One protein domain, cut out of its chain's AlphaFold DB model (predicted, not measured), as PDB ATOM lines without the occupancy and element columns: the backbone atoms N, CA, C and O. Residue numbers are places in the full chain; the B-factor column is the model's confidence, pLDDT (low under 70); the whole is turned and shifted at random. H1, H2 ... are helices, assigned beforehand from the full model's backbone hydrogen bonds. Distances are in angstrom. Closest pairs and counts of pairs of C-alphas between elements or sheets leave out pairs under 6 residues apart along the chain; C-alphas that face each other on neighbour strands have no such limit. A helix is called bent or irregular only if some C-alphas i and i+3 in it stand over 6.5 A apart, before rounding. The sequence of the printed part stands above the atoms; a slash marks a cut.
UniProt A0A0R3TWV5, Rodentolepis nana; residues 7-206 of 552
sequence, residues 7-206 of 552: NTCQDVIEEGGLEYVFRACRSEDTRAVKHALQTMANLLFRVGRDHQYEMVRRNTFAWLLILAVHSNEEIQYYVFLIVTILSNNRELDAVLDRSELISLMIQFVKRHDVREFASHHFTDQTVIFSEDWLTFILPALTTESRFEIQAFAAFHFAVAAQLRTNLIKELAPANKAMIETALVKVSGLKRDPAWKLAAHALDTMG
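This is residues 7 to 206 of the 552 residues of a protein of Rodentolepis nana (UniProt A0A0R3TWV5). Two helical lobes stand next to each other and make the longest axis: in the first, H3 and H6 run side by side, with H2 packed on H3, H5 packed on H6, H4 and H7 near the later ends of H3 and H6, and H1 far out; the second is an up-and-down bundle of H10, H11, H13 and H14, with H9 steeply across H11. H6 meets H10 and H11 crosswise between the lobes, and H8 bridges from H5 to H11. The printed part has 200 residues, with fourteen named helices, H1 to H14 in chain order, and no named strand; the class is all helix. It is compact, with a radius of gyration of the C-alphas of 16.2 A, and spans 46 by 34 by 32 A.

Find C-alpha 7 at (8.451, -23.104, 121.183), where H1 begins and runs to residue 14. H2 follows at residues 17 to 25. H3, residues 30 to 46, starts at C-alpha 30 at (-11.911, -2.976, 129.039) and runs 24.6 A. Then come H4 at 49 to 57, H5 at 60 to 68, and H6 at 73 to 86, 20.0 A long. Look next for H7 at 90 to 98, H8 at 101 to 111, H9 at 114 to 121 and H10 at 131 to 142. H7 and H10 are irregular: C-alphas 91 and 94 are 7.2 A apart, C-alphas 136 and 139 are 7.0 A apart. H11, residues 147 to 163, runs 24.3 A. H12 is residues 167 to 170, H13 residues 173 to 187, 20.8 A long, and H14 residues 194 to 204, ending at C-alpha 204 at (-8.619, 0.012, 97.203).

Start at H1, which touches no helix; its closest C-alpha to H3 is Cys 9, 6.3 A from Leu 43. H2 and H3 form a helical hairpin, closest at the C-alphas of Cys 25 and Val 33, 4.7 A. H3 touches H6 the same way at a shallow tilt of 20 degrees, the C-alphas of Ala 41 and Ile 82 being 5.6 A apart. H4 and H7 only just touch, with 3 pairs of C-alphas within 8 A, closest at Tyr 53 and Leu 92, 6.9 A. H5 and H6 form a hairpin, H6 touching with residues 75 to 80 alone; Ala 68 and Gln 76 have the closest C-alphas, 4.7 A. H6 and H11 are the hubs, touching five helices each. Residues 80 to 84 of H6 touch residues 149 to 153 of H11 at a steep tilt of 59 degrees, closest at the C-alphas of Thr 84 and Ile 149, 6.0 A. H8 touches H5, with the C-alphas of Leu 65 and Leu 101 6.0 A apart. H8 also touches residues 148 to 155 of H11, with those of Ile 106 and Glu 148 5.5 A apart. H9 touches H11, closest at the C-alphas of Ala 118 and Val 159, 5.5 A. H10, H11, H13 and H14 form the bundle, up and down, each running against the one before it. Its H11 and H14 touch at a shallow tilt of 17 degrees, closest at the C-alphas of Ala 151 and Ala 194, 4.2 A. H12 is close to H13 but not clearly touching, at 6.9 A between the C-alphas of Ile 168 and Lys 176. H2 and H14 are apart. Every O i to N i+4 pair is within hydrogen-bond range in H1 to H6, H9, H11, H13 and H14; H7 has 2 of 5, with 4 of 6 O i to N i+3 pairs, H8 4 of 7 and H10 6 of 8, and H12 is too short for one.

The two C-alphas farthest apart are those of Glu 15 and Lys 190, 47.5 A. The printed part has no cut and no long link; H9 to H10 and H13 to H14 are short links, and the others are tight. The mean pLDDT of the printed part is 83.9; under 70 are residues 7 to 10, 14, 16, 50, 54, 57 to 59 and 165 to 170.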
ATOM      1  N   ASN A   7       8.003 -22.555 119.897       64.94
ATOM      2  CA  ASN A   7       8.451 -23.104 121.183       64.94
ATOM      3  C   ASN A   7       8.172 -22.170 122.372       64.94
ATOM      4  O   ASN A   7       7.756 -22.623 123.421       64.94
ATOM      5  N   THR A   8       8.325 -20.852 122.215       69.06
ATOM      6  CA  THR A   8       8.036 -19.905 123.306       69.06
ATOM      7  C   THR A   8       6.535 -19.782 123.565       69.06
ATOM      8  O   THR A   8       6.123 -19.537 124.693       69.06
ATOM      9  N   CYS A   9       5.703 -19.923 122.530       67.12
ATOM     10  CA  CYS A   9       4.249 -19.939 122.704       67.12
ATOM     11  C   CYS A   9       3.802 -21.240 123.380       67.12
ATOM     12  O   CYS A   9       2.921 -21.200 124.233       67.12
ATOM     13  N   GLN A  10       4.463 -22.350 123.046       68.69
ATOM     14  CA  GLN A  10       4.291 -23.643 123.692       68.69
ATOM     15  C   GLN A  10       4.668 -23.590 125.177       68.69
ATOM     16  O   GLN A  10       3.837 -23.911 126.021       68.69
ATOM     17  N   ASP A  11       5.851 -23.063 125.505       70.31
ATOM     18  CA  ASP A  11       6.308 -22.894 126.889       70.31
ATOM     19  C   ASP A  11       5.317 -22.038 127.701       70.31
ATOM     20  O   ASP A  11       4.979 -22.353 128.836       70.31
ATOM     21  N   VAL A  12       4.774 -20.963 127.112       72.69
ATOM     22  CA  VAL A  12       3.762 -20.114 127.770       72.69
ATOM     23  C   VAL A  12       2.458 -20.873 128.043       72.69
ATOM     24  O   VAL A  12       1.792 -20.598 129.043       72.69
ATOM     25  N   ILE A  13       2.072 -21.806 127.174       70.44
ATOM     26  CA  ILE A  13       0.893 -22.655 127.371       70.44
ATOM     27  C   ILE A  13       1.153 -23.676 128.484       70.44
ATOM     28  O   ILE A  13       0.318 -23.816 129.381       70.44
ATOM     29  N   GLU A  14       2.309 -24.339 128.452       69.56
ATOM     30  CA  GLU A  14       2.716 -25.366 129.419       69.56
ATOM     31  C   GLU A  14       2.901 -24.799 130.834       69.56
ATOM     32  O   GLU A  14       2.457 -25.407 131.807       69.56
ATOM     33  N   GLU A  15       3.430 -23.580 130.954       72.50
ATOM     34  CA  GLU A  15       3.604 -22.854 132.223       72.50
ATOM     35  C   GLU A  15       2.294 -22.219 132.752       72.50
ATOM     36  O   GLU A  15       2.292 -21.448 133.715       72.50
ATOM     37  N   GLY A  16       1.145 -22.512 132.128       69.69
ATOM     38  CA  GLY A  16      -0.171 -22.053 132.586       69.69
ATOM     39  C   GLY A  16      -0.504 -20.597 132.242       69.69
ATOM     40  O   GLY A  16      -1.449 -20.029 132.794       69.69
ATOM     41  N   GLY A  17       0.216 -19.976 131.304       73.25
ATOM     42  CA  GLY A  17      -0.026 -18.605 130.845       73.25
ATOM     43  C   GLY A  17      -1.423 -18.388 130.251       73.25
ATOM     44  O   GLY A  17      -1.987 -17.299 130.384       73.25
ATOM     45  N   LEU A  18      -2.025 -19.432 129.671       73.25
ATOM     46  CA  LEU A  18      -3.408 -19.395 129.179       73.25
ATOM     47  C   LEU A  18      -4.419 -19.064 130.279       73.25
ATOM     48  O   LEU A  18      -5.346 -18.295 130.037       73.25
ATOM     49  N   GLU A  19      -4.223 -19.579 131.494       72.25
ATOM     50  CA  GLU A  19      -5.138 -19.344 132.616       72.25
ATOM     51  C   GLU A  19      -5.184 -17.858 132.993       72.25
ATOM     52  O   GLU A  19      -6.243 -17.289 133.262       72.25
ATOM     53  N   TYR A  20      -4.035 -17.183 132.921       75.50
ATOM     54  CA  TYR A  20      -3.949 -15.743 133.144       75.50
ATOM     55  C   TYR A  20      -4.640 -14.943 132.037       75.50
ATOM     56  O   TYR A  20      -5.304 -13.950 132.338       75.50
ATOM     57  N   VAL A  21      -4.529 -15.376 130.775       79.31
ATOM     58  CA  VAL A  21      -5.231 -14.744 129.646       79.31
ATOM     59  C   VAL A  21      -6.744 -14.908 129.800       79.31
ATOM     60  O   VAL A  21      -7.471 -13.920 129.706       79.31
ATOM     61  N   PHE A  22      -7.228 -16.109 130.132       76.38
ATOM     62  CA  PHE A  22      -8.652 -16.350 130.378       76.38
ATOM     63  C   PHE A  22      -9.175 -15.556 131.573       76.38
ATOM     64  O   PHE A  22     -10.239 -14.941 131.491       76.38
ATOM     65  N   ARG A  23      -8.406 -15.477 132.662       78.31
ATOM     66  CA  ARG A  23      -8.757 -14.639 133.810       78.31
ATOM     67  C   ARG A  23      -8.820 -13.157 133.442       78.31
ATOM     68  O   ARG A  23      -9.718 -12.457 133.904       78.31
ATOM     69  N   ALA A  24      -7.907 -12.672 132.604       79.88
ATOM     70  CA  ALA A  24      -7.920 -11.288 132.137       79.88
ATOM     71  C   ALA A  24      -9.129 -10.988 131.230       79.88
ATOM     72  O   ALA A  24      -9.712  -9.909 131.340       79.88
ATOM     73  N   CYS A  25      -9.581 -11.955 130.422       78.62
ATOM     74  CA  CYS A  25     -10.831 -11.860 129.656       78.62
ATOM     75  C   CYS A  25     -12.085 -11.714 130.542       78.62
ATOM     76  O   CYS A  25     -13.106 -11.230 130.060       78.62
ATOM     77  N   ARG A  26     -12.014 -12.099 131.826       78.81
ATOM     78  CA  ARG A  26     -13.100 -11.962 132.819       78.81
ATOM     79  C   ARG A  26     -13.051 -10.651 133.611       78.81
ATOM     80  O   ARG A  26     -13.873 -10.446 134.499       78.81
ATOM     81  N   SER A  27     -12.068  -9.790 133.357       81.25
ATOM     82  CA  SER A  27     -11.929  -8.537 134.097       81.25
ATOM     83  C   SER A  27     -12.960  -7.492 133.656       81.25
ATOM     84  O   SER A  27     -13.374  -7.452 132.501       81.25
ATOM     85  N   GLU A  28     -13.356  -6.609 134.576       79.56
ATOM     86  CA  GLU A  28     -14.214  -5.455 134.261       79.56
ATOM     87  C   GLU A  28     -13.452  -4.351 133.499       79.56
ATOM     88  O   GLU A  28     -14.056  -3.460 132.900       79.56
ATOM     89  N   ASP A  29     -12.114  -4.401 133.501       86.44
ATOM     90  CA  ASP A  29     -11.281  -3.441 132.785       86.44
ATOM     91  C   ASP A  29     -11.242  -3.757 131.285       86.44
ATOM     92  O   ASP A  29     -10.583  -4.688 130.818       86.44
ATOM     93  N   THR A  30     -11.885  -2.892 130.502       87.44
ATOM     94  CA  THR A  30     -11.911  -2.976 129.039       87.44
ATOM     95  C   THR A  30     -10.509  -3.032 128.421       87.44
ATOM     96  O   THR A  30     -10.324  -3.685 127.395       87.44
ATOM     97  N   ARG A  31      -9.499  -2.369 129.005       86.69
ATOM     98  CA  ARG A  31      -8.127  -2.400 128.466       86.69
ATOM     99  C   ARG A  31      -7.460  -3.748 128.703       86.69
ATOM    100  O   ARG A  31      -6.835  -4.280 127.786       86.69
ATOM    101  N   ALA A  32      -7.624  -4.313 129.896       87.19
ATOM    102  CA  ALA A  32      -7.130  -5.646 130.215       87.19
ATOM    103  C   ALA A  32      -7.758  -6.710 129.301       87.19
ATOM    104  O   ALA A  32      -7.027  -7.522 128.733       87.19
ATOM    105  N   VAL A  33      -9.074  -6.645 129.061       87.94
ATOM    106  CA  VAL A  33      -9.768  -7.554 128.129       87.94
ATOM    107  C   VAL A  33      -9.230  -7.418 126.699       87.94
ATOM    108  O   VAL A  33      -8.950  -8.428 126.055       87.94
ATOM    109  N   LYS A  34      -9.012  -6.192 126.201       88.12
ATOM    110  CA  LYS A  34      -8.418  -5.967 124.867       88.12
ATOM    111  C   LYS A  34      -7.038  -6.608 124.734       88.12
ATOM    112  O   LYS A  34      -6.787  -7.340 123.778       88.12
ATOM    113  N   HIS A  35      -6.154  -6.375 125.702       87.00
ATOM    114  CA  HIS A  35      -4.817  -6.968 125.690       87.00
ATOM    115  C   HIS A  35      -4.856  -8.496 125.811       87.00
ATOM    116  O   HIS A  35      -4.062  -9.175 125.155       87.00
ATOM    117  N   ALA A  36      -5.793  -9.043 126.589       88.00
ATOM    118  CA  ALA A  36      -5.993 -10.483 126.712       88.00
ATOM    119  C   ALA A  36      -6.418 -11.104 125.375       88.00
ATOM    120  O   ALA A  36      -5.780 -12.046 124.912       88.00
ATOM    121  N   LEU A  37      -7.413 -10.523 124.696       88.88
ATOM    122  CA  LEU A  37      -7.863 -10.985 123.379       88.88
ATOM    123  C   LEU A  37      -6.772 -10.872 122.313       88.88
ATOM    124  O   LEU A  37      -6.570 -11.803 121.537       88.88
ATOM    125  N   GLN A  38      -6.023  -9.770 122.296       87.81
ATOM    126  CA  GLN A  38      -4.898  -9.610 121.377       87.81
ATOM    127  C   GLN A  38      -3.806 -10.659 121.638       87.81
ATOM    128  O   GLN A  38      -3.228 -11.210 120.703       87.81
ATOM    129  N   THR A  39      -3.533 -10.962 122.908       85.81
ATOM    130  CA  THR A  39      -2.598 -12.029 123.296       85.81
ATOM    131  C   THR A  39      -3.113 -13.388 122.840       85.81
ATOM    132  O   THR A  39      -2.362 -14.144 122.235       85.81
ATOM    133  N   MET A  40      -4.401 -13.664 123.043       86.38
ATOM    134  CA  MET A  40      -5.035 -14.910 122.624       86.38
ATOM    135  C   MET A  40      -4.991 -15.101 121.107       86.38
ATOM    136  O   MET A  40      -4.617 -16.176 120.647       86.38
ATOM    137  N   ALA A  41      -5.288 -14.062 120.322       87.88
ATOM    138  CA  ALA A  41      -5.165 -14.111 118.868       87.88
ATOM    139  C   ALA A  41      -3.716 -14.397 118.437       87.88
ATOM    140  O   ALA A  41      -3.483 -15.259 117.594       87.88
ATOM    141  N   ASN A  42      -2.736 -13.717 119.044       86.50
ATOM    142  CA  ASN A  42      -1.317 -13.939 118.751       86.50
ATOM    143  C   ASN A  42      -0.852 -15.358 119.102       86.50
ATOM    144  O   ASN A  42      -0.039 -15.916 118.368       86.50
ATOM    145  N   LEU A  43      -1.341 -15.924 120.209       83.94
ATOM    146  CA  LEU A  43      -1.061 -17.308 120.583       83.94
ATOM    147  C   LEU A  43      -1.653 -18.253 119.538       83.94
ATOM    148  O   LEU A  43      -0.910 -19.003 118.924       83.94
ATOM    149  N   LEU A  44      -2.950 -18.145 119.243       84.38
ATOM    150  CA  LEU A  44      -3.627 -19.016 118.274       84.38
ATOM    151  C   LEU A  44      -3.012 -18.978 116.871       84.38
ATOM    152  O   LEU A  44      -2.987 -19.998 116.188       84.38
ATOM    153  N   PHE A  45      -2.499 -17.819 116.455       82.88
ATOM    154  CA  PHE A  45      -1.790 -17.652 115.189       82.88
ATOM    155  C   PHE A  45      -0.455 -18.416 115.132       82.88
ATOM    156  O   PHE A  45      -0.044 -18.847 114.060       82.88
ATOM    157  N   ARG A  46       0.237 -18.576 116.268       79.00
ATOM    158  CA  ARG A  46       1.577 -19.193 116.342       79.00
ATOM    159  C   ARG A  46       1.572 -20.637 116.821       79.00
ATOM    160  O   ARG A  46       2.609 -21.280 116.774       79.00
ATOM    161  N   VAL A  47       0.448 -21.093 117.348       73.81
ATOM    162  CA  VAL A  47       0.310 -22.368 118.042       73.81
ATOM    163  C   VAL A  47      -0.256 -23.417 117.080       73.81
ATOM    164  O   VAL A  47      -1.211 -23.144 116.352       73.81
ATOM    165  N   GLY A  48       0.333 -24.618 117.084       71.88
ATOM    166  CA  GLY A  48      -0.106 -25.750 116.262       71.88
ATOM    167  C   GLY A  48      -1.543 -26.213 116.551       71.88
ATOM    168  O   GLY A  48      -2.127 -25.898 117.590       71.88
ATOM    169  N   ARG A  49      -2.124 -26.990 115.625       74.25
ATOM    170  CA  ARG A  49      -3.547 -27.399 115.648       74.25
ATOM    171  C   ARG A  49      -3.968 -28.110 116.940       74.25
ATOM    172  O   ARG A  49      -5.021 -27.780 117.483       74.25
ATOM    173  N   ASP A  50      -3.126 -28.994 117.473       68.69
ATOM    174  CA  ASP A  50      -3.413 -29.774 118.690       68.69
ATOM    175  C   ASP A  50      -3.641 -28.877 119.918       68.69
ATOM    176  O   ASP A  50      -4.524 -29.099 120.746       68.69
ATOM    177  N   HIS A  51      -2.884 -27.791 120.006       70.81
ATOM    178  CA  HIS A  51      -2.977 -26.839 121.106       70.81
ATOM    179  C   HIS A  51      -4.146 -25.864 120.934       70.81
ATOM    180  O   HIS A  51      -4.718 -25.417 121.927       70.81
ATOM    181  N   GLN A  52      -4.568 -25.580 119.695       77.50
ATOM    182  CA  GLN A  52      -5.831 -24.871 119.452       77.50
ATOM    183  C   GLN A  52      -7.020 -25.681 119.989       77.50
ATOM    184  O   GLN A  52      -7.937 -25.105 120.579       77.50
ATOM    185  N   TYR A  53      -6.984 -27.012 119.851       72.50
ATOM    186  CA  TYR A  53      -7.996 -27.897 120.426       72.50
ATOM    187  C   TYR A  53      -8.009 -27.849 121.956       72.50
ATOM    188  O   TYR A  53      -9.067 -27.661 122.558       72.50
ATOM    189  N   GLU A  54      -6.842 -27.940 122.596       68.50
ATOM    190  CA  GLU A  54      -6.739 -27.844 124.057       68.50
ATOM    191  C   GLU A  54      -7.223 -26.481 124.583       68.50
ATOM    192  O   GLU A  54      -7.939 -26.417 125.585       68.50
ATOM    193  N   MET A  55      -6.937 -25.386 123.868       71.56
ATOM    194  CA  MET A  55      -7.493 -24.066 124.190       71.56
ATOM    195  C   MET A  55      -9.026 -24.056 124.113       71.56
ATOM    196  O   MET A  55      -9.684 -23.474 124.975       71.56
ATOM    197  N   VAL A  56      -9.624 -24.712 123.117       72.44
ATOM    198  CA  VAL A  56     -11.086 -24.814 122.993       72.44
ATOM    199  C   VAL A  56     -11.699 -25.690 124.085       72.44
ATOM    200  O   VAL A  56     -12.752 -25.339 124.624       72.44
ATOM    201  N   ARG A  57     -11.039 -26.799 124.445       68.38
ATOM    202  CA  ARG A  57     -11.506 -27.757 125.455       68.38
ATOM    203  C   ARG A  57     -11.784 -27.096 126.809       68.38
ATOM    204  O   ARG A  57     -12.711 -27.510 127.501       68.38
ATOM    205  N   ARG A  58     -11.058 -26.024 127.135       67.31
ATOM    206  CA  ARG A  58     -11.198 -25.220 128.365       67.31
ATOM    207  C   ARG A  58     -12.329 -24.180 128.321       67.31
ATOM    208  O   ARG A  58     -12.230 -23.115 128.920       67.31
ATOM    209  N   ASN A  59     -13.411 -24.472 127.596       65.00
ATOM    210  CA  ASN A  59     -14.630 -23.654 127.534       65.00
ATOM    211  C   ASN A  59     -14.439 -22.219 126.983       65.00
ATOM    212  O   ASN A  59     -15.166 -21.286 127.333       65.00
ATOM    213  N   THR A  60     -13.484 -22.031 126.069       71.69
ATOM    214  CA  THR A  60     -13.191 -20.719 125.463       71.69
ATOM    215  C   THR A  60     -14.416 -20.092 124.779       71.69
ATOM    216  O   THR A  60     -14.624 -18.880 124.861       71.69
ATOM    217  N   PHE A  61     -15.281 -20.896 124.150       71.38
ATOM    218  CA  PHE A  61     -16.417 -20.385 123.374       71.38
ATOM    219  C   PHE A  61     -17.542 -19.763 124.209       71.38
ATOM    220  O   PHE A  61     -18.146 -18.795 123.751       71.38
ATOM    221  N   ALA A  62     -17.794 -20.235 125.436       71.69
ATOM    222  CA  ALA A  62     -18.791 -19.606 126.309       71.69
ATOM    223  C   ALA A  62     -18.404 -18.153 126.637       71.69
ATOM    224  O   ALA A  62     -19.242 -17.252 126.619       71.69
ATOM    225  N   TRP A  63     -17.111 -17.913 126.864       74.25
ATOM    226  CA  TRP A  63     -16.582 -16.581 127.148       74.25
ATOM    227  C   TRP A  63     -16.498 -15.709 125.898       74.25
ATOM    228  O   TRP A  63     -16.879 -14.539 125.946       74.25
ATOM    229  N   LEU A  64     -16.070 -16.272 124.764       83.69
ATOM    230  CA  LEU A  64     -16.104 -15.560 123.486       83.69
ATOM    231  C   LEU A  64     -17.523 -15.104 123.137       83.69
ATOM    232  O   LEU A  64     -17.682 -13.992 122.650       83.69
ATOM    233  N   LEU A  65     -18.553 -15.900 123.442       83.12
ATOM    234  CA  LEU A  65     -19.950 -15.518 123.217       83.12
ATOM    235  C   LEU A  65     -20.355 -14.290 124.037       83.12
ATOM    236  O   LEU A  65     -20.978 -13.375 123.502       83.12
ATOM    237  N   ILE A  66     -19.946 -14.222 125.305       81.50
ATOM    238  CA  ILE A  66     -20.196 -13.049 126.155       81.50
ATOM    239  C   ILE A  66     -19.472 -11.817 125.591       81.50
ATOM    240  O   ILE A  66     -20.058 -10.739 125.477       81.50
ATOM    241  N   LEU A  67     -18.209 -11.976 125.191       86.00
ATOM    242  CA  LEU A  67     -17.399 -10.883 124.650       86.00
ATOM    243  C   LEU A  67     -17.854 -10.433 123.250       86.00
ATOM    244  O   LEU A  67     -17.711  -9.257 122.915       86.00
ATOM    245  N   ALA A  68     -18.469 -11.315 122.456       86.38
ATOM    246  CA  ALA A  68     -19.035 -10.989 121.145       86.38
ATOM    247  C   ALA A  68     -20.182  -9.965 121.221       86.38
ATOM    248  O   ALA A  68     -20.450  -9.268 120.243       86.38
ATOM    249  N   VAL A  69     -20.844  -9.842 122.378       86.06
ATOM    250  CA  VAL A  69     -21.953  -8.898 122.620       86.06
ATOM    251  C   VAL A  69     -21.499  -7.686 123.457       86.06
ATOM    252  O   VAL A  69     -22.300  -6.831 123.828       86.06
ATOM    253  N   HIS A  70     -20.198  -7.555 123.733       87.44
ATOM    254  CA  HIS A  70     -19.656  -6.463 124.544       87.44
ATOM    255  C   HIS A  70     -19.907  -5.086 123.907       87.44
ATOM    256  O   HIS A  70     -19.855  -4.946 122.694       87.44
ATOM    257  N   SER A  71     -20.076  -4.020 124.691       85.19
ATOM    258  CA  SER A  71     -20.315  -2.655 124.176       85.19
ATOM    259  C   SER A  71     -19.165  -2.051 123.349       85.19
ATOM    260  O   SER A  71     -19.315  -0.974 122.781       85.19
ATOM    261  N   ASN A  72     -18.010  -2.718 123.286       90.12
ATOM    262  CA  ASN A  72     -16.799  -2.210 122.653       90.12
ATOM    263  C   ASN A  72     -16.562  -2.934 121.325       90.12
ATOM    264  O   ASN A  72     -16.371  -4.147 121.312       90.12
ATOM    265  N   GLU A  73     -16.540  -2.186 120.227       91.75
ATOM    266  CA  GLU A  73     -16.452  -2.748 118.875       91.75
ATOM    267  C   GLU A  73     -15.110  -3.446 118.597       91.75
ATOM    268  O   GLU A  73     -15.079  -4.453 117.894       91.75
ATOM    269  N   GLU A  74     -14.007  -2.971 119.185       91.44
ATOM    270  CA  GLU A  74     -12.680  -3.585 119.028       91.44
ATOM    271  C   GLU A  74     -12.618  -4.957 119.721       91.44
ATOM    272  O   GLU A  74     -12.055  -5.906 119.182       91.44
ATOM    273  N   ILE A  75     -13.257  -5.095 120.891       91.81
ATOM    274  CA  ILE A  75     -13.389  -6.385 121.588       91.81
ATOM    275  C   ILE A  75     -14.168  -7.374 120.718       91.81
ATOM    276  O   ILE A  75     -13.697  -8.489 120.495       91.81
ATOM    277  N   GLN A  76     -15.316  -6.951 120.174       92.75
ATOM    278  CA  GLN A  76     -16.107  -7.781 119.260       92.75
ATOM    279  C   GLN A  76     -15.278  -8.210 118.043       92.75
ATOM    280  O   GLN A  76     -15.286  -9.378 117.660       92.75
ATOM    281  N   TYR A  77     -14.503  -7.286 117.471       94.94
ATOM    282  CA  TYR A  77     -13.633  -7.571 116.339       94.94
ATOM    283  C   TYR A  77     -12.584  -8.642 116.651       94.94
ATOM    284  O   TYR A  77     -12.451  -9.595 115.886       94.94
ATOM    285  N   TYR A  78     -11.859  -8.530 117.769       93.50
ATOM    286  CA  TYR A  78     -10.866  -9.544 118.138       93.50
ATOM    287  C   TYR A  78     -11.504 -10.899 118.453       93.50
ATOM    288  O   TYR A  78     -10.922 -11.928 118.118       93.50
ATOM    289  N   VAL A  79     -12.706 -10.924 119.033       92.56
ATOM    290  CA  VAL A  79     -13.466 -12.169 119.225       92.56
ATOM    291  C   VAL A  79     -13.756 -12.840 117.882       92.56
ATOM    292  O   VAL A  79     -13.454 -14.019 117.708       92.56
ATOM    293  N   PHE A  80     -14.280 -12.098 116.906       94.06
ATOM    294  CA  PHE A  80     -14.575 -12.649 115.582       94.06
ATOM    295  C   PHE A  80     -13.315 -13.004 114.786       94.06
ATOM    296  O   PHE A  80     -13.318 -13.983 114.038       94.06
ATOM    297  N   LEU A  81     -12.208 -12.287 114.997       93.69
ATOM    298  CA  LEU A  81     -10.902 -12.662 114.461       93.69
ATOM    299  C   LEU A  81     -10.447 -14.013 115.021       93.69
ATOM    300  O   LEU A  81     -10.026 -14.875 114.259       93.69
ATOM    301  N   ILE A  82     -10.600 -14.235 116.326       91.12
ATOM    302  CA  ILE A  82     -10.270 -15.509 116.972       91.12
ATOM    303  C   ILE A  82     -11.147 -16.645 116.442       91.12
ATOM    304  O   ILE A  82     -10.623 -17.698 116.093       91.12
ATOM    305  N   VAL A  83     -12.457 -16.426 116.298       90.69
ATOM    306  CA  VAL A  83     -13.367 -17.408 115.678       90.69
ATOM    307  C   VAL A  83     -12.924 -17.744 114.248       90.69
ATOM    308  O   VAL A  83     -12.899 -18.912 113.871       90.69
ATOM    309  N   THR A  84     -12.503 -16.741 113.473       91.81
ATOM    310  CA  THR A  84     -11.985 -16.928 112.107       91.81
ATOM    311  C   THR A  84     -10.699 -17.757 112.099       91.81
ATOM    312  O   THR A  84     -10.568 -18.667 111.287       91.81
ATOM    313  N   ILE A  85      -9.773 -17.509 113.032       89.81
ATOM    314  CA  ILE A  85      -8.545 -18.304 113.186       89.81
ATOM    315  C   ILE A  85      -8.883 -19.763 113.513       89.81
ATOM    316  O   ILE A  85      -8.370 -20.672 112.864       89.81
ATOM    317  N   LEU A  86      -9.769 -19.991 114.487       88.19
ATOM    318  CA  LEU A  86     -10.159 -21.336 114.922       88.19
ATOM    319  C   LEU A  86     -10.875 -22.121 113.816       88.19
ATOM    320  O   LEU A  86     -10.736 -23.337 113.747       88.19
ATOM    321  N   SER A  87     -11.584 -21.435 112.917       87.62
ATOM    322  CA  SER A  87     -12.273 -22.066 111.785       87.62
ATOM    323  C   SER A  87     -11.351 -22.677 110.733       87.62
ATOM    324  O   SER A  87     -11.792 -23.493 109.931       87.62
ATOM    325  N   ASN A  88     -10.063 -22.328 110.751       86.06
ATOM    326  CA  ASN A  88      -9.076 -22.979 109.896       86.06
ATOM    327  C   ASN A  88      -8.757 -24.415 110.366       86.06
ATOM    328  O   ASN A  88      -8.095 -25.158 109.635       86.06
ATOM    329  N   ASN A  89      -9.198 -24.817 111.566       84.50
ATOM    330  CA  ASN A  89      -9.030 -26.164 112.098       84.50
ATOM    331  C   ASN A  89     -10.347 -26.957 112.038       84.50
ATOM    332  O   ASN A  89     -11.263 -26.724 112.826       84.50
ATOM    333  N   ARG A  90     -10.397 -27.953 111.144       80.25
ATOM    334  CA  ARG A  90     -11.582 -28.798 110.909       80.25
ATOM    335  C   ARG A  90     -12.047 -29.577 112.140       80.25
ATOM    336  O   ARG A  90     -13.231 -29.858 112.276       80.25
ATOM    337  N   GLU A  91     -11.150 -29.909 113.067       79.44
ATOM    338  CA  GLU A  91     -11.519 -30.634 114.294       79.44
ATOM    339  C   GLU A  91     -12.436 -29.814 115.212       79.44
ATOM    340  O   GLU A  91     -13.174 -30.364 116.032       79.44
ATOM    341  N   LEU A  92     -12.406 -28.491 115.060       80.56
ATOM    342  CA  LEU A  92     -13.198 -27.556 115.845       80.56
ATOM    343  C   LEU A  92     -14.547 -27.241 115.207       80.56
ATOM    344  O   LEU A  92     -15.358 -26.564 115.840       80.56
ATOM    345  N   ASP A  93     -14.820 -27.747 114.002       80.38
ATOM    346  CA  ASP A  93     -16.013 -27.390 113.242       80.38
ATOM    347  C   ASP A  93     -17.296 -27.704 114.013       80.38
ATOM    348  O   ASP A  93     -18.118 -26.811 114.211       80.38
ATOM    349  N   ALA A  94     -17.404 -28.914 114.565       77.88
ATOM    350  CA  ALA A  94     -18.565 -29.331 115.347       77.88
ATOM    351  C   ALA A  94     -18.770 -28.502 116.630       77.88
ATOM    352  O   ALA A  94     -19.898 -28.352 117.102       77.88
ATOM    353  N   VAL A  95     -17.691 -27.981 117.223       78.50
ATOM    354  CA  VAL A  95     -17.768 -27.131 118.423       78.50
ATOM    355  C   VAL A  95     -18.190 -25.713 118.040       78.50
ATOM    356  O   VAL A  95     -19.030 -25.113 118.711       78.50
ATOM    357  N   LEU A  96     -17.642 -25.199 116.939       82.06
ATOM    358  CA  LEU A  96     -17.976 -23.896 116.381       82.06
ATOM    359  C   LEU A  96     -19.459 -23.806 116.005       82.06
ATOM    360  O   LEU A  96     -20.111 -22.834 116.386       82.06
ATOM    361  N   ASP A  97     -20.012 -24.836 115.361       78.56
ATOM    362  CA  ASP A  97     -21.422 -24.856 114.948       78.56
ATOM    363  C   ASP A  97     -22.378 -24.836 116.154       78.56
ATOM    364  O   ASP A  97     -23.411 -24.167 116.127       78.56
ATOM    365  N   ARG A  98     -22.005 -25.478 117.270       78.00
ATOM    366  CA  ARG A  98     -22.789 -25.462 118.521       78.00
ATOM    367  C   ARG A  98     -22.706 -24.139 119.285       78.00
ATOM    368  O   ARG A  98     -23.538 -23.892 120.151       78.00
ATOM    369  N   SER A  99     -21.687 -23.321 119.025       76.75
ATOM    370  CA  SER A  99     -21.391 -22.125 119.826       76.75
ATOM    371  C   SER A  99     -22.274 -20.912 119.506       76.75
ATOM    372  O   SER A  99     -22.215 -19.921 120.230       76.75
ATOM    373  N   GLU A 100     -23.035 -20.955 118.405       80.69
ATOM    374  CA  GLU A 100     -23.844 -19.852 117.845       80.69
ATOM    375  C   GLU A 100     -23.071 -18.543 117.533       80.69
ATOM    376  O   GLU A 100     -23.633 -17.616 116.947       80.69
ATOM    377  N   LEU A 101     -21.768 -18.464 117.823       84.75
ATOM    378  CA  LEU A 101     -20.907 -17.292 117.614       84.75
ATOM    379  C   LEU A 101     -20.806 -16.854 116.155       84.75
ATOM    380  O   LEU A 101     -20.785 -15.658 115.857       84.75
ATOM    381  N   ILE A 102     -20.749 -17.831 115.250       85.56
ATOM    382  CA  ILE A 102     -20.621 -17.608 113.808       85.56
ATOM    383  C   ILE A 102     -21.795 -16.757 113.297       85.56
ATOM    384  O   ILE A 102     -21.597 -15.823 112.519       85.56
ATOM    385  N   SER A 103     -23.004 -16.982 113.823       86.31
ATOM    386  CA  SER A 103     -24.216 -16.258 113.413       86.31
ATOM    387  C   SER A 103     -24.162 -14.746 113.698       86.31
ATOM    388  O   SER A 103     -24.799 -13.946 113.001       86.31
ATOM    389  N   LEU A 104     -23.366 -14.322 114.688       89.62
ATOM    390  CA  LEU A 104     -23.224 -12.919 115.087       89.62
ATOM    391  C   LEU A 104     -22.308 -12.124 114.143       89.62
ATOM    392  O   LEU A 104     -22.444 -10.901 114.033       89.62
ATOM    393  N   MET A 105     -21.412 -12.797 113.412       93.00
ATOM    394  CA  MET A 105     -20.405 -12.148 112.564       93.00
ATOM    395  C   MET A 105     -21.047 -11.318 111.444       93.00
ATOM    396  O   MET A 105     -20.626 -10.194 111.180       93.00
ATOM    397  N   ILE A 106     -22.118 -11.817 110.815       91.00
ATOM    398  CA  ILE A 106     -22.823 -11.081 109.749       91.00
ATOM    399  C   ILE A 106     -23.444  -9.789 110.278       91.00
ATOM    400  O   ILE A 106     -23.417  -8.768 109.585       91.00
ATOM    401  N   GLN A 107     -24.007  -9.818 111.488       90.56
ATOM    402  CA  GLN A 107     -24.606  -8.633 112.101       90.56
ATOM    403  C   GLN A 107     -23.535  -7.579 112.385       90.56
ATOM    404  O   GLN A 107     -23.734  -6.408 112.067       90.56
ATOM    405  N   PHE A 108     -22.379  -8.007 112.902       93.12
ATOM    406  CA  PHE A 108     -21.224  -7.139 113.100       93.12
ATOM    407  C   PHE A 108     -20.764  -6.508 111.783       93.12
ATOM    408  O   PHE A 108     -20.683  -5.286 111.679       93.12
ATOM    409  N   VAL A 109     -20.534  -7.316 110.748       93.81
ATOM    410  CA  VAL A 109     -20.039  -6.838 109.449       93.81
ATOM    411  C   VAL A 109     -21.021  -5.868 108.781       93.81
ATOM    412  O   VAL A 109     -20.601  -4.878 108.197       93.81
ATOM    413  N   LYS A 110     -22.334  -6.113 108.876       92.44
ATOM    414  CA  LYS A 110     -23.353  -5.214 108.303       92.44
ATOM    415  C   LYS A 110     -23.505  -3.895 109.064       92.44
ATOM    416  O   LYS A 110     -24.002  -2.935 108.482       92.44
ATOM    417  N   ARG A 111     -23.147  -3.860 110.351       92.81
ATOM    418  CA  ARG A 111     -23.314  -2.678 111.210       92.81
ATOM    419  C   ARG A 111     -22.236  -1.617 110.983       92.81
ATOM    420  O   ARG A 111     -22.536  -0.446 111.181       92.81
ATOM    421  N   HIS A 112     -21.022  -2.005 110.592       92.75
ATOM    422  CA  HIS A 112     -19.882  -1.084 110.522       92.75
ATOM    423  C   HIS A 112     -19.471  -0.789 109.079       92.75
ATOM    424  O   HIS A 112     -19.363  -1.694 108.251       92.75
ATOM    425  N   ASP A 113     -19.179   0.481 108.801       91.81
ATOM    426  CA  ASP A 113     -18.478   0.878 107.583       91.81
ATOM    427  C   ASP A 113     -16.974   0.610 107.725       91.81
ATOM    428  O   ASP A 113     -16.372   0.903 108.758       91.81
ATOM    429  N   VAL A 114     -16.353   0.065 106.676       92.50
ATOM    430  CA  VAL A 114     -14.936  -0.332 106.689       92.50
ATOM    431  C   VAL A 114     -14.017   0.860 106.951       92.50
ATOM    432  O   VAL A 114     -13.043   0.727 107.690       92.50
ATOM    433  N   ARG A 115     -14.300   2.023 106.352       90.06
ATOM    434  CA  ARG A 115     -13.405   3.186 106.406       90.06
ATOM    435  C   ARG A 115     -13.443   3.849 107.766       90.06
ATOM    436  O   ARG A 115     -12.395   4.148 108.346       90.06
ATOM    437  N   GLU A 116     -14.651   4.060 108.276       91.19
ATOM    438  CA  GLU A 116     -14.844   4.600 109.616       91.19
ATOM    439  C   GLU A 116     -14.244   3.641 110.642       91.19
ATOM    440  O   GLU A 116     -13.366   4.039 111.403       91.19
ATOM    441  N   PHE A 117     -14.597   2.359 110.597       92.75
ATOM    442  CA  PHE A 117     -14.095   1.379 111.552       92.75
ATOM    443  C   PHE A 117     -12.560   1.276 111.561       92.75
ATOM    444  O   PHE A 117     -11.942   1.319 112.625       92.75
ATOM    445  N   ALA A 118     -11.928   1.211 110.383       90.06
ATOM    446  CA  ALA A 118     -10.475   1.133 110.263       90.06
ATOM    447  C   ALA A 118      -9.771   2.330 110.924       90.06
ATOM    448  O   ALA A 118      -8.846   2.144 111.710       90.06
ATOM    449  N   SER A 119     -10.233   3.550 110.633       88.00
ATOM    450  CA  SER A 119      -9.602   4.788 111.117       88.00
ATOM    451  C   SER A 119      -9.813   5.061 112.610       88.00
ATOM    452  O   SER A 119      -8.973   5.717 113.223       88.00
ATOM    453  N   HIS A 120     -10.905   4.567 113.201       90.12
ATOM    454  CA  HIS A 120     -11.197   4.769 114.624       90.12
ATOM    455  C   HIS A 120     -10.456   3.789 115.537       90.12
ATOM    456  O   HIS A 120     -10.115   4.158 116.662       90.12
ATOM    457  N   HIS A 121     -10.215   2.554 115.081       86.81
ATOM    458  CA  HIS A 121      -9.725   1.476 115.951       86.81
ATOM    459  C   HIS A 121      -8.283   1.043 115.673       86.81
ATOM    460  O   HIS A 121      -7.644   0.492 116.567       86.81
ATOM    461  N   PHE A 122      -7.742   1.294 114.478       89.88
ATOM    462  CA  PHE A 122      -6.443   0.750 114.078       89.88
ATOM    463  C   PHE A 122      -5.518   1.779 113.436       89.88
ATOM    464  O   PHE A 122      -5.930   2.820 112.929       89.88
ATOM    465  N   THR A 123      -4.231   1.440 113.427       85.25
ATOM    466  CA  THR A 123      -3.184   2.173 112.710       85.25
ATOM    467  C   THR A 123      -2.535   1.292 111.645       85.25
ATOM    468  O   THR A 123      -2.660   0.063 111.656       85.25
ATOM    469  N   ASP A 124      -1.787   1.915 110.740       76.75
ATOM    470  CA  ASP A 124      -0.956   1.255 109.726       76.75
ATOM    471  C   ASP A 124       0.079   0.278 110.319       76.75
ATOM    472  O   ASP A 124       0.463  -0.696 109.671       76.75
ATOM    473  N   GLN A 125       0.493   0.489 111.570       78.75
ATOM    474  CA  GLN A 125       1.454  -0.349 112.296       78.75
ATOM    475  C   GLN A 125       0.837  -1.587 112.966       78.75
ATOM    476  O   GLN A 125       1.562  -2.398 113.546       78.75
ATOM    477  N   THR A 126      -0.483  -1.762 112.901       83.31
ATOM    478  CA  THR A 126      -1.153  -2.883 113.572       83.31
ATOM    479  C   THR A 126      -0.717  -4.224 112.960       83.31
ATOM    480  O   THR A 126      -0.842  -4.452 111.756       83.31
ATOM    481  N   VAL A 127      -0.200  -5.130 113.798       84.25
ATOM    482  CA  VAL A 127       0.468  -6.377 113.367       84.25
ATOM    483  C   VAL A 127      -0.480  -7.373 112.697       84.25
ATOM    484  O   VAL A 127      -0.061  -8.059 111.774       84.25
ATOM    485  N   ILE A 128      -1.754  -7.418 113.102       87.06
ATOM    486  CA  ILE A 128      -2.755  -8.359 112.561       87.06
ATOM    487  C   ILE A 128      -3.048  -8.173 111.064       87.06
ATOM    488  O   ILE A 128      -3.711  -9.010 110.471       87.06
ATOM    489  N   PHE A 129      -2.572  -7.084 110.453       87.88
ATOM    490  CA  PHE A 129      -2.689  -6.819 109.016       87.88
ATOM    491  C   PHE A 129      -1.362  -7.035 108.267       87.88
ATOM    492  O   PHE A 129      -1.187  -6.533 107.155       87.88
ATOM    493  N   SER A 130      -0.381  -7.709 108.884       86.12
ATOM    494  CA  SER A 130       0.863  -8.098 108.211       86.12
ATOM    495  C   SER A 130       0.636  -9.204 107.181       86.12
ATOM    496  O   SER A 130      -0.392  -9.878 107.174       86.12
ATOM    497  N   GLU A 131       1.621  -9.394 106.304       84.50
ATOM    498  CA  GLU A 131       1.586 -10.419 105.259       84.50
ATOM    499  C   GLU A 131       1.345 -11.830 105.822       84.50
ATOM    500  O   GLU A 131       0.478 -12.552 105.326       84.50
ATOM    501  N   ASP A 132       2.036 -12.196 106.903       86.44
ATOM    502  CA  ASP A 132       1.883 -13.509 107.540       86.44
ATOM    503  C   ASP A 132       0.457 -13.730 108.073       86.44
ATOM    504  O   ASP A 132      -0.105 -14.816 107.957       86.44
ATOM    505  N   TRP A 133      -0.176 -12.684 108.612       89.50
ATOM    506  CA  TRP A 133      -1.557 -12.761 109.092       89.50
ATOM    507  C   TRP A 133      -2.566 -12.885 107.951       89.50
ATOM    508  O   TRP A 133      -3.480 -13.707 108.019       89.50
ATOM    509  N   LEU A 134      -2.390 -12.111 106.879       89.62
ATOM    510  CA  LEU A 134      -3.280 -12.170 105.717       89.62
ATOM    511  C   LEU A 134      -3.198 -13.525 105.009       89.62
ATOM    512  O   LEU A 134      -4.223 -14.071 104.606       89.62
ATOM    513  N   THR A 135      -1.998 -14.090 104.889       88.81
ATOM    514  CA  THR A 135      -1.808 -15.436 104.326       88.81
ATOM    515  C   THR A 135      -2.405 -16.520 105.223       88.81
ATOM    516  O   THR A 135      -3.036 -17.443 104.713       88.81
ATOM    517  N   PHE A 136      -2.308 -16.377 106.546       88.62
ATOM    518  CA  PHE A 136      -2.924 -17.299 107.499       88.62
ATOM    519  C   PHE A 136      -4.462 -17.238 107.513       88.62
ATOM    520  O   PHE A 136      -5.114 -18.265 107.685       88.62
ATOM    521  N   ILE A 137      -5.065 -16.061 107.316       91.06
ATOM    522  CA  ILE A 137      -6.532 -15.885 107.263       91.06
ATOM    523  C   ILE A 137      -7.102 -16.252 105.882       91.06
ATOM    524  O   ILE A 137      -8.300 -16.498 105.745       91.06
ATOM    525  N   LEU A 138      -6.263 -16.341 104.847       91.00
ATOM    526  CA  LEU A 138      -6.682 -16.640 103.475       91.00
ATOM    527  C   LEU A 138      -7.593 -17.883 103.335       91.00
ATOM    528  O   LEU A 138      -8.590 -17.772 102.614       91.00
ATOM    529  N   PRO A 139      -7.351 -19.020 104.025       90.81
ATOM    530  CA  PRO A 139      -8.242 -20.181 103.966       90.81
ATOM    531  C   PRO A 139      -9.687 -19.852 104.370       90.81
ATOM    532  O   PRO A 139     -10.628 -20.292 103.703       90.81
ATOM    533  N   ALA A 140      -9.874 -18.997 105.381       90.00
ATOM    534  CA  ALA A 140     -11.184 -18.547 105.844       90.00
ATOM    535  C   ALA A 140     -11.926 -17.695 104.796       90.00
ATOM    536  O   ALA A 140     -13.148 -17.772 104.681       90.00
ATOM    537  N   LEU A 141     -11.202 -16.930 103.966       88.44
ATOM    538  CA  LEU A 141     -11.791 -16.199 102.834       88.44
ATOM    539  C   LEU A 141     -12.210 -17.149 101.701       88.44
ATOM    540  O   LEU A 141     -13.245 -16.950 101.063       88.44
ATOM    541  N   THR A 142     -11.409 -18.185 101.445       85.38
ATOM    542  CA  THR A 142     -11.666 -19.164 100.376       85.38
ATOM    543  C   THR A 142     -12.667 -20.253 100.754       85.38
ATOM    544  O   THR A 142     -13.061 -21.031  99.887       85.38
ATOM    545  N   THR A 143     -13.088 -20.309 102.018       82.44
ATOM    546  CA  THR A 143     -14.044 -21.299 102.518       82.44
ATOM    547  C   THR A 143     -15.413 -21.101 101.864       82.44
ATOM    548  O   THR A 143     -15.953 -19.997 101.838       82.44
ATOM    549  N   GLU A 144     -15.982 -22.177 101.317       70.62
ATOM    550  CA  GLU A 144     -17.266 -22.140 100.600       70.62
ATOM    551  C   GLU A 144     -18.464 -22.583 101.444       70.62
ATOM    552  O   GLU A 144     -19.595 -22.284 101.063       70.62
ATOM    553  N   SER A 145     -18.224 -23.264 102.568       71.44
ATOM    554  CA  SER A 145     -19.261 -23.799 103.457       71.44
ATOM    555  C   SER A 145     -19.813 -22.761 104.435       71.44
ATOM    556  O   SER A 145     -21.009 -22.744 104.699       71.44
ATOM    557  N   ARG A 146     -18.956 -21.877 104.966       82.56
ATOM    558  CA  ARG A 146     -19.296 -20.950 106.057       82.56
ATOM    559  C   ARG A 146     -19.269 -19.496 105.604       82.56
ATOM    560  O   ARG A 146     -18.222 -18.843 105.569       82.56
ATOM    561  N   PHE A 147     -20.442 -18.978 105.257       86.19
ATOM    562  CA  PHE A 147     -20.586 -17.653 104.651       86.19
ATOM    563  C   PHE A 147     -20.314 -16.508 105.631       86.19
ATOM    564  O   PHE A 147     -19.828 -15.451 105.233       86.19
ATOM    565  N   GLU A 148     -20.606 -16.703 106.913       90.94
ATOM    566  CA  GLU A 148     -20.389 -15.725 107.977       90.94
ATOM    567  C   GLU A 148     -18.899 -15.474 108.211       90.94
ATOM    568  O   GLU A 148     -18.463 -14.326 108.330       90.94
ATOM    569  N   ILE A 149     -18.115 -16.553 108.189       92.06
ATOM    570  CA  ILE A 149     -16.660 -16.516 108.318       92.06
ATOM    571  C   ILE A 149     -16.049 -15.856 107.086       92.06
ATOM    572  O   ILE A 149     -15.252 -14.929 107.220       92.06
ATOM    573  N   GLN A 150     -16.491 -16.250 105.888       93.06
ATOM    574  CA  GLN A 150     -16.071 -15.608 104.643       93.06
ATOM    575  C   GLN A 150     -16.391 -14.103 104.639       93.06
ATOM    576  O   GLN A 150     -15.578 -13.299 104.181       93.06
ATOM    577  N   ALA A 151     -17.548 -13.694 105.169       93.38
ATOM    578  CA  ALA A 151     -17.936 -12.290 105.265       93.38
ATOM    579  C   ALA A 151     -17.040 -11.489 106.216       93.38
ATOM    580  O   ALA A 151     -16.634 -10.376 105.873       93.38
ATOM    581  N   PHE A 152     -16.704 -12.042 107.382       95.44
ATOM    582  CA  PHE A 152     -15.777 -11.393 108.305       95.44
ATOM    583  C   PHE A 152     -14.342 -11.384 107.775       95.44
ATOM    584  O   PHE A 152     -13.669 -10.361 107.876       95.44
ATOM    585  N   ALA A 153     -13.880 -12.465 107.144       94.88
ATOM    586  CA  ALA A 153     -12.585 -12.492 106.475       94.88
ATOM    587  C   ALA A 153     -12.517 -11.396 105.399       94.88
ATOM    588  O   ALA A 153     -11.586 -10.595 105.392       94.88
ATOM    589  N   ALA A 154     -13.545 -11.266 104.551       94.75
ATOM    590  CA  ALA A 154     -13.626 -10.190 103.561       94.75
ATOM    591  C   ALA A 154     -13.613  -8.791 104.208       94.75
ATOM    592  O   ALA A 154     -12.962  -7.884 103.689       94.75
ATOM    593  N   PHE A 155     -14.278  -8.615 105.355       95.56
ATOM    594  CA  PHE A 155     -14.210  -7.382 106.143       95.56
ATOM    595  C   PHE A 155     -12.785  -7.102 106.648       95.56
ATOM    596  O   PHE A 155     -12.292  -5.987 106.497       95.56
ATOM    597  N   HIS A 156     -12.090  -8.112 107.180       94.62
ATOM    598  CA  HIS A 156     -10.700  -8.004 107.626       94.62
ATOM    599  C   HIS A 156      -9.759  -7.593 106.480       94.62
ATOM    600  O   HIS A 156      -8.988  -6.647 106.638       94.62
ATOM    601  N   PHE A 157      -9.876  -8.219 105.302       93.12
ATOM    602  CA  PHE A 157      -9.112  -7.832 104.109       93.12
ATOM    603  C   PHE A 157      -9.439  -6.408 103.632       93.12
ATOM    604  O   PHE A 157      -8.538  -5.676 103.224       93.12
ATOM    605  N   ALA A 158     -10.703  -5.983 103.712       92.88
ATOM    606  CA  ALA A 158     -11.105  -4.624 103.357       92.88
ATOM    607  C   ALA A 158     -10.514  -3.574 104.318       92.88
ATOM    608  O   ALA A 158     -10.010  -2.547 103.865       92.88
ATOM    609  N   VAL A 159     -10.502  -3.852 105.627       92.50
ATOM    610  CA  VAL A 159      -9.836  -3.005 106.634       92.50
ATOM    611  C   VAL A 159      -8.328  -2.941 106.375       92.50
ATOM    612  O   VAL A 159      -7.754  -1.852 106.377       92.50
ATOM    613  N   ALA A 160      -7.690  -4.080 106.084       90.12
ATOM    614  CA  ALA A 160      -6.265  -4.139 105.764       90.12
ATOM    615  C   ALA A 160      -5.916  -3.281 104.535       90.12
ATOM    616  O   ALA A 160      -4.981  -2.481 104.586       90.12
ATOM    617  N   ALA A 161      -6.701  -3.397 103.457       88.88
ATOM    618  CA  ALA A 161      -6.525  -2.602 102.242       88.88
ATOM    619  C   ALA A 161      -6.697  -1.094 102.502       88.88
ATOM    620  O   ALA A 161      -5.962  -0.279 101.945       88.88
ATOM    621  N   GLN A 162      -7.632  -0.717 103.378       88.56
ATOM    622  CA  GLN A 162      -7.898   0.678 103.727       88.56
ATOM    623  C   GLN A 162      -6.781   1.314 104.570       88.56
ATOM    624  O   GLN A 162      -6.447   2.481 104.354       88.56
ATOM    625  N   LEU A 163      -6.211   0.573 105.527       85.19
ATOM    626  CA  LEU A 163      -5.114   1.050 106.381       85.19
ATOM    627  C   LEU A 163      -3.779   1.079 105.639       85.19
ATOM    628  O   LEU A 163      -2.966   1.977 105.845       85.19
ATOM    629  N   ARG A 164      -3.555   0.096 104.764       77.06
ATOM    630  CA  ARG A 164      -2.321  -0.058 103.999       77.06
ATOM    631  C   ARG A 164      -2.627   0.085 102.519       77.06
ATOM    632  O   ARG A 164      -2.628  -0.876 101.768       77.06
ATOM    633  N   THR A 165      -2.820   1.309 102.047       67.31
ATOM    634  CA  THR A 165      -3.034   1.564 100.608       67.31
ATOM    635  C   THR A 165      -1.843   1.123  99.738       67.31
ATOM    636  O   THR A 165      -2.006   0.818  98.559       67.31
ATOM    637  N   ASN A 166      -0.642   1.010 100.323       62.28
ATOM    638  CA  ASN A 166       0.547   0.431  99.687       62.28
ATOM    639  C   ASN A 166       0.686  -1.095  99.867       62.28
ATOM    640  O   ASN A 166       1.714  -1.627  99.458       62.28
ATOM    641  N   LEU A 167      -0.316  -1.809 100.404       60.97
ATOM    642  CA  LEU A 167      -0.298  -3.272 100.608       60.97
ATOM    643  C   LEU A 167       0.209  -4.020  99.359       60.97
ATOM    644  O   LEU A 167       0.999  -4.950  99.441       60.97
ATOM    645  N   ILE A 168      -0.164  -3.528  98.176       57.41
ATOM    646  CA  ILE A 168       0.235  -4.031  96.851       57.41
ATOM    647  C   ILE A 168       1.759  -4.049  96.639       57.41
ATOM    648  O   ILE A 168       2.265  -4.900  95.911       57.41
ATOM    649  N   LYS A 169       2.473  -3.059  97.183       60.38
ATOM    650  CA  LYS A 169       3.921  -2.875  97.005       60.38
ATOM    651  C   LYS A 169       4.732  -3.629  98.052       60.38
ATOM    652  O   LYS A 169       5.895  -3.917  97.800       60.38
ATOM    653  N   GLU A 170       4.131  -3.881  99.211       66.56
ATOM    654  CA  GLU A 170       4.795  -4.497 100.361       66.56
ATOM    655  C   GLU A 170       4.637  -6.020 100.389       66.56
ATOM    656  O   GLU A 170       5.520  -6.696 100.904       66.56
ATOM    657  N   LEU A 171       3.566  -6.566  99.800       74.50
ATOM    658  CA  LEU A 171       3.359  -8.011  99.699       74.50
ATOM    659  C   LEU A 171       4.314  -8.667  98.694       74.50
ATOM    660  O   LEU A 171       4.540  -8.155  97.591       74.50
ATOM    661  N   ALA A 172       4.780  -9.874  99.020       78.94
ATOM    662  CA  ALA A 172       5.467 -10.719  98.058       78.94
ATOM    663  C   ALA A 172       4.564 -10.999  96.839       78.94
ATOM    664  O   ALA A 172       3.353 -11.214  96.980       78.94
ATOM    665  N   PRO A 173       5.130 -11.057  95.618       80.12
ATOM    666  CA  PRO A 173       4.342 -11.167  94.390       80.12
ATOM    667  C   PRO A 173       3.476 -12.438  94.349       80.12
ATOM    668  O   PRO A 173       2.369 -12.398  93.815       80.12
ATOM    669  N   ALA A 174       3.942 -13.546  94.940       83.69
ATOM    670  CA  ALA A 174       3.186 -14.796  95.023       83.69
ATOM    671  C   ALA A 174       1.958 -14.664  95.942       83.69
ATOM    672  O   ALA A 174       0.840 -14.971  95.527       83.69
ATOM    673  N   ASN A 175       2.154 -14.129  97.150       84.00
ATOM    674  CA  ASN A 175       1.089 -13.948  98.137       84.00
ATOM    675  C   ASN A 175       0.045 -12.941  97.652       84.00
ATOM    676  O   ASN A 175      -1.158 -13.169  97.785       84.00
ATOM    677  N   LYS A 176       0.498 -11.869  96.993       83.19
ATOM    678  CA  LYS A 176      -0.378 -10.908  96.330       83.19
ATOM    679  C   LYS A 176      -1.298 -11.590  95.312       83.19
ATOM    680  O   LYS A 176      -2.509 -11.400  95.377       83.19
ATOM    681  N   ALA A 177      -0.747 -12.401  94.405       85.44
ATOM    682  CA  ALA A 177      -1.541 -13.090  93.388       85.44
ATOM    683  C   ALA A 177      -2.573 -14.052  94.004       85.44
ATOM    684  O   ALA A 177      -3.701 -14.141  93.517       85.44
ATOM    685  N   MET A 178      -2.215 -14.741  95.093       87.62
ATOM    686  CA  MET A 178      -3.134 -15.620  95.826       87.62
ATOM    687  C   MET A 178      -4.294 -14.839  96.459       87.62
ATOM    688  O   MET A 178      -5.453 -15.207  96.262       87.62
ATOM    689  N   ILE A 179      -4.000 -13.736  97.160       88.25
ATOM    690  CA  ILE A 179      -5.015 -12.883  97.798       88.25
ATOM    691  C   ILE A 179      -5.933 -12.255  96.742       88.25
ATOM    692  O   ILE A 179      -7.154 -12.303  96.881       88.25
ATOM    693  N   GLU A 180      -5.373 -11.715  95.657       88.50
ATOM    694  CA  GLU A 180      -6.160 -11.142  94.559       88.50
ATOM    695  C   GLU A 180      -7.078 -12.186  93.921       88.50
ATOM    696  O   GLU A 180      -8.260 -11.917  93.714       88.50
ATOM    697  N   THR A 181      -6.574 -13.396  93.670       89.88
ATOM    698  CA  THR A 181      -7.376 -14.491  93.104       89.88
ATOM    699  C   THR A 181      -8.532 -14.873  94.030       89.88
ATOM    700  O   THR A 181      -9.667 -15.027  93.571       89.88
ATOM    701  N   ALA A 182      -8.281 -14.968  95.340       90.12
ATOM    702  CA  ALA A 182      -9.316 -15.261  96.328       90.12
ATOM    703  C   ALA A 182     -10.380 -14.153  96.391       90.12
ATOM    704  O   ALA A 182     -11.577 -14.437  96.330       90.12
ATOM    705  N   LEU A 183      -9.970 -12.882  96.426       91.06
ATOM    706  CA  LEU A 183     -10.890 -11.741  96.439       91.06
ATOM    707  C   LEU A 183     -11.699 -11.628  95.139       91.06
ATOM    708  O   LEU A 183     -12.888 -11.304  95.181       91.06
ATOM    709  N   VAL A 184     -11.100 -11.925  93.982       90.81
ATOM    710  CA  VAL A 184     -11.804 -11.981  92.688       90.81
ATOM    711  C   VAL A 184     -12.863 -13.082  92.702       90.81
ATOM    712  O   VAL A 184     -13.989 -12.851  92.258       90.81
ATOM    713  N   LYS A 185     -12.547 -14.254  93.263       88.44
ATOM    714  CA  LYS A 185     -13.514 -15.349  93.409       88.44
ATOM    715  C   LYS A 185     -14.697 -14.940  94.297       88.44
ATOM    716  O   LYS A 185     -15.843 -15.107  93.887       88.44
ATOM    717  N   VAL A 186     -14.435 -14.339  95.463       88.81
ATOM    718  CA  VAL A 186     -15.483 -13.918  96.419       88.81
ATOM    719  C   VAL A 186     -16.334 -12.761  95.882       88.81
ATOM    720  O   VAL A 186     -17.557 -12.787  95.996       88.81
ATOM    721  N   SER A 187     -15.720 -11.754  95.256       89.69
ATOM    722  CA  SER A 187     -16.444 -10.612  94.664       89.69
ATOM    723  C   SER A 187     -17.228 -10.975  93.396       89.69
ATOM    724  O   SER A 187     -18.141 -10.251  92.993       89.69
ATOM    725  N   GLY A 188     -16.904 -12.108  92.767       87.06
ATOM    726  CA  GLY A 188     -17.530 -12.572  91.536       87.06
ATOM    727  C   GLY A 188     -18.993 -13.002  91.675       87.06
ATOM    728  O   GLY A 188     -19.693 -13.021  90.661       87.06
ATOM    729  N   LEU A 189     -19.470 -13.303  92.886       87.00
ATOM    730  CA  LEU A 189     -20.833 -13.765  93.180       87.00
ATOM    731  C   LEU A 189     -21.489 -12.849  94.216       87.00
ATOM    732  O   LEU A 189     -20.869 -12.518  95.217       87.00
ATOM    733  N   LYS A 190     -22.758 -12.468  94.026       88.62
ATOM    734  CA  LYS A 190     -23.515 -11.566  94.919       88.62
ATOM    735  C   LYS A 190     -23.928 -12.236  96.242       88.62
ATOM    736  O   LYS A 190     -25.115 -12.386  96.525       88.62
ATOM    737  N   ARG A 191     -22.950 -12.644  97.054       85.81
ATOM    738  CA  ARG A 191     -23.121 -13.168  98.421       85.81
ATOM    739  C   ARG A 191     -22.943 -12.048  99.439       85.81
ATOM    740  O   ARG A 191     -21.818 -11.693  99.793       85.81
ATOM    741  N   ASP A 192     -24.038 -11.403  99.834       85.38
ATOM    742  CA  ASP A 192     -23.989 -10.288 100.787       85.38
ATOM    743  C   ASP A 192     -23.643 -10.767 102.213       85.38
ATOM    744  O   ASP A 192     -24.210 -11.760 102.664       85.38
ATOM    745  N   PRO A 193     -22.793 -10.040 102.970       90.38
ATOM    746  CA  PRO A 193     -22.105  -8.792 102.612       90.38
ATOM    747  C   PRO A 193     -20.711  -8.994 101.977       90.38
ATOM    748  O   PRO A 193     -20.114  -8.024 101.510       90.38
ATOM    749  N   ALA A 194     -20.197 -10.229 101.941       91.88
ATOM    750  CA  ALA A 194     -18.813 -10.558 101.585       91.88
ATOM    751  C   ALA A 194     -18.370 -10.002 100.220       91.88
ATOM    752  O   ALA A 194     -17.289  -9.427 100.106       91.88
ATOM    753  N   TRP A 195     -19.211 -10.119  99.188       92.69
ATOM    754  CA  TRP A 195     -18.830  -9.734  97.823       92.69
ATOM    755  C   TRP A 195     -18.537  -8.238  97.668       92.69
ATOM    756  O   TRP A 195     -17.609  -7.864  96.950       92.69
ATOM    757  N   LYS A 196     -19.296  -7.378  98.364       93.62
ATOM    758  CA  LYS A 196     -19.099  -5.919  98.350       93.62
ATOM    759  C   LYS A 196     -17.798  -5.540  99.038       93.62
ATOM    760  O   LYS A 196     -17.088  -4.666  98.556       93.62
ATOM    761  N   LEU A 197     -17.484  -6.217 100.139       93.88
ATOM    762  CA  LEU A 197     -16.263  -5.996 100.909       93.88
ATOM    763  C   LEU A 197     -15.036  -6.456 100.126       93.88
ATOM    764  O   LEU A 197     -14.065  -5.716 100.026       93.88
ATOM    765  N   ALA A 198     -15.111  -7.624  99.484       93.00
ATOM    766  CA  ALA A 198     -14.054  -8.110  98.605       93.00
ATOM    767  C   ALA A 198     -13.847  -7.187  97.390       93.00
ATOM    768  O   ALA A 198     -12.711  -6.878  97.036       93.00
ATOM    769  N   ALA A 199     -14.931  -6.691  96.784       92.62
ATOM    770  CA  ALA A 199     -14.860  -5.701  95.711       92.62
ATOM    771  C   ALA A 199     -14.229  -4.383  96.185       92.62
ATOM    772  O   ALA A 199     -13.393  -3.819  95.484       92.62
ATOM    773  N   HIS A 200     -14.586  -3.916  97.384       91.69
ATOM    774  CA  HIS A 200     -14.001  -2.723  97.992       91.69
ATOM    775  C   HIS A 200     -12.503  -2.887  98.278       91.69
ATOM    776  O   HIS A 200     -11.722  -1.974  98.008       91.69
ATOM    777  N   ALA A 201     -12.094  -4.056  98.777       91.12
ATOM    778  CA  ALA A 201     -10.690  -4.389  98.989       91.12
ATOM    779  C   ALA A 201      -9.913  -4.359  97.662       91.12
ATOM    780  O   ALA A 201      -8.888  -3.692  97.583       91.12
ATOM    781  N   LEU A 202     -10.434  -4.994  96.602       90.69
ATOM    782  CA  LEU A 202      -9.815  -4.987  95.268       90.69
ATOM    783  C   LEU A 202      -9.686  -3.578  94.677       90.69
ATOM    784  O   LEU A 202      -8.626  -3.243  94.156       90.69
ATOM    785  N   ASP A 203     -10.735  -2.759  94.782       90.69
ATOM    786  CA  ASP A 203     -10.737  -1.372  94.299       90.69
ATOM    787  C   ASP A 203      -9.693  -0.521  95.037       90.69
ATOM    788  O   ASP A 203      -8.894   0.184  94.422       90.69
ATOM    789  N   THR A 204      -9.617  -0.670  96.363       88.06
ATOM    790  CA  THR A 204      -8.619   0.012  97.203       88.06
ATOM    791  C   THR A 204      -7.197  -0.479  96.906       88.06
ATOM    792  O   THR A 204      -6.246   0.300  96.941       88.06
ATOM    793  N   MET A 205      -7.054  -1.754  96.534       83.56
ATOM    794  CA  MET A 205      -5.818  -2.351  96.023       83.56
ATOM    795  C   MET A 205      -5.533  -1.992  94.549       83.56
ATOM    796  O   MET A 205      -4.573  -2.502  93.978       83.56
ATOM    797  N   GLY A 206      -6.336  -1.149  93.892       83.38
ATOM    798  CA  GLY A 206      -6.132  -0.766  92.491       83.38
ATOM    799  C   GLY A 206      -6.252  -1.920  91.485       83.38
ATOM    800  O   GLY A 206      -5.807  -1.788  90.343       83.38
TER     801      GLY A 206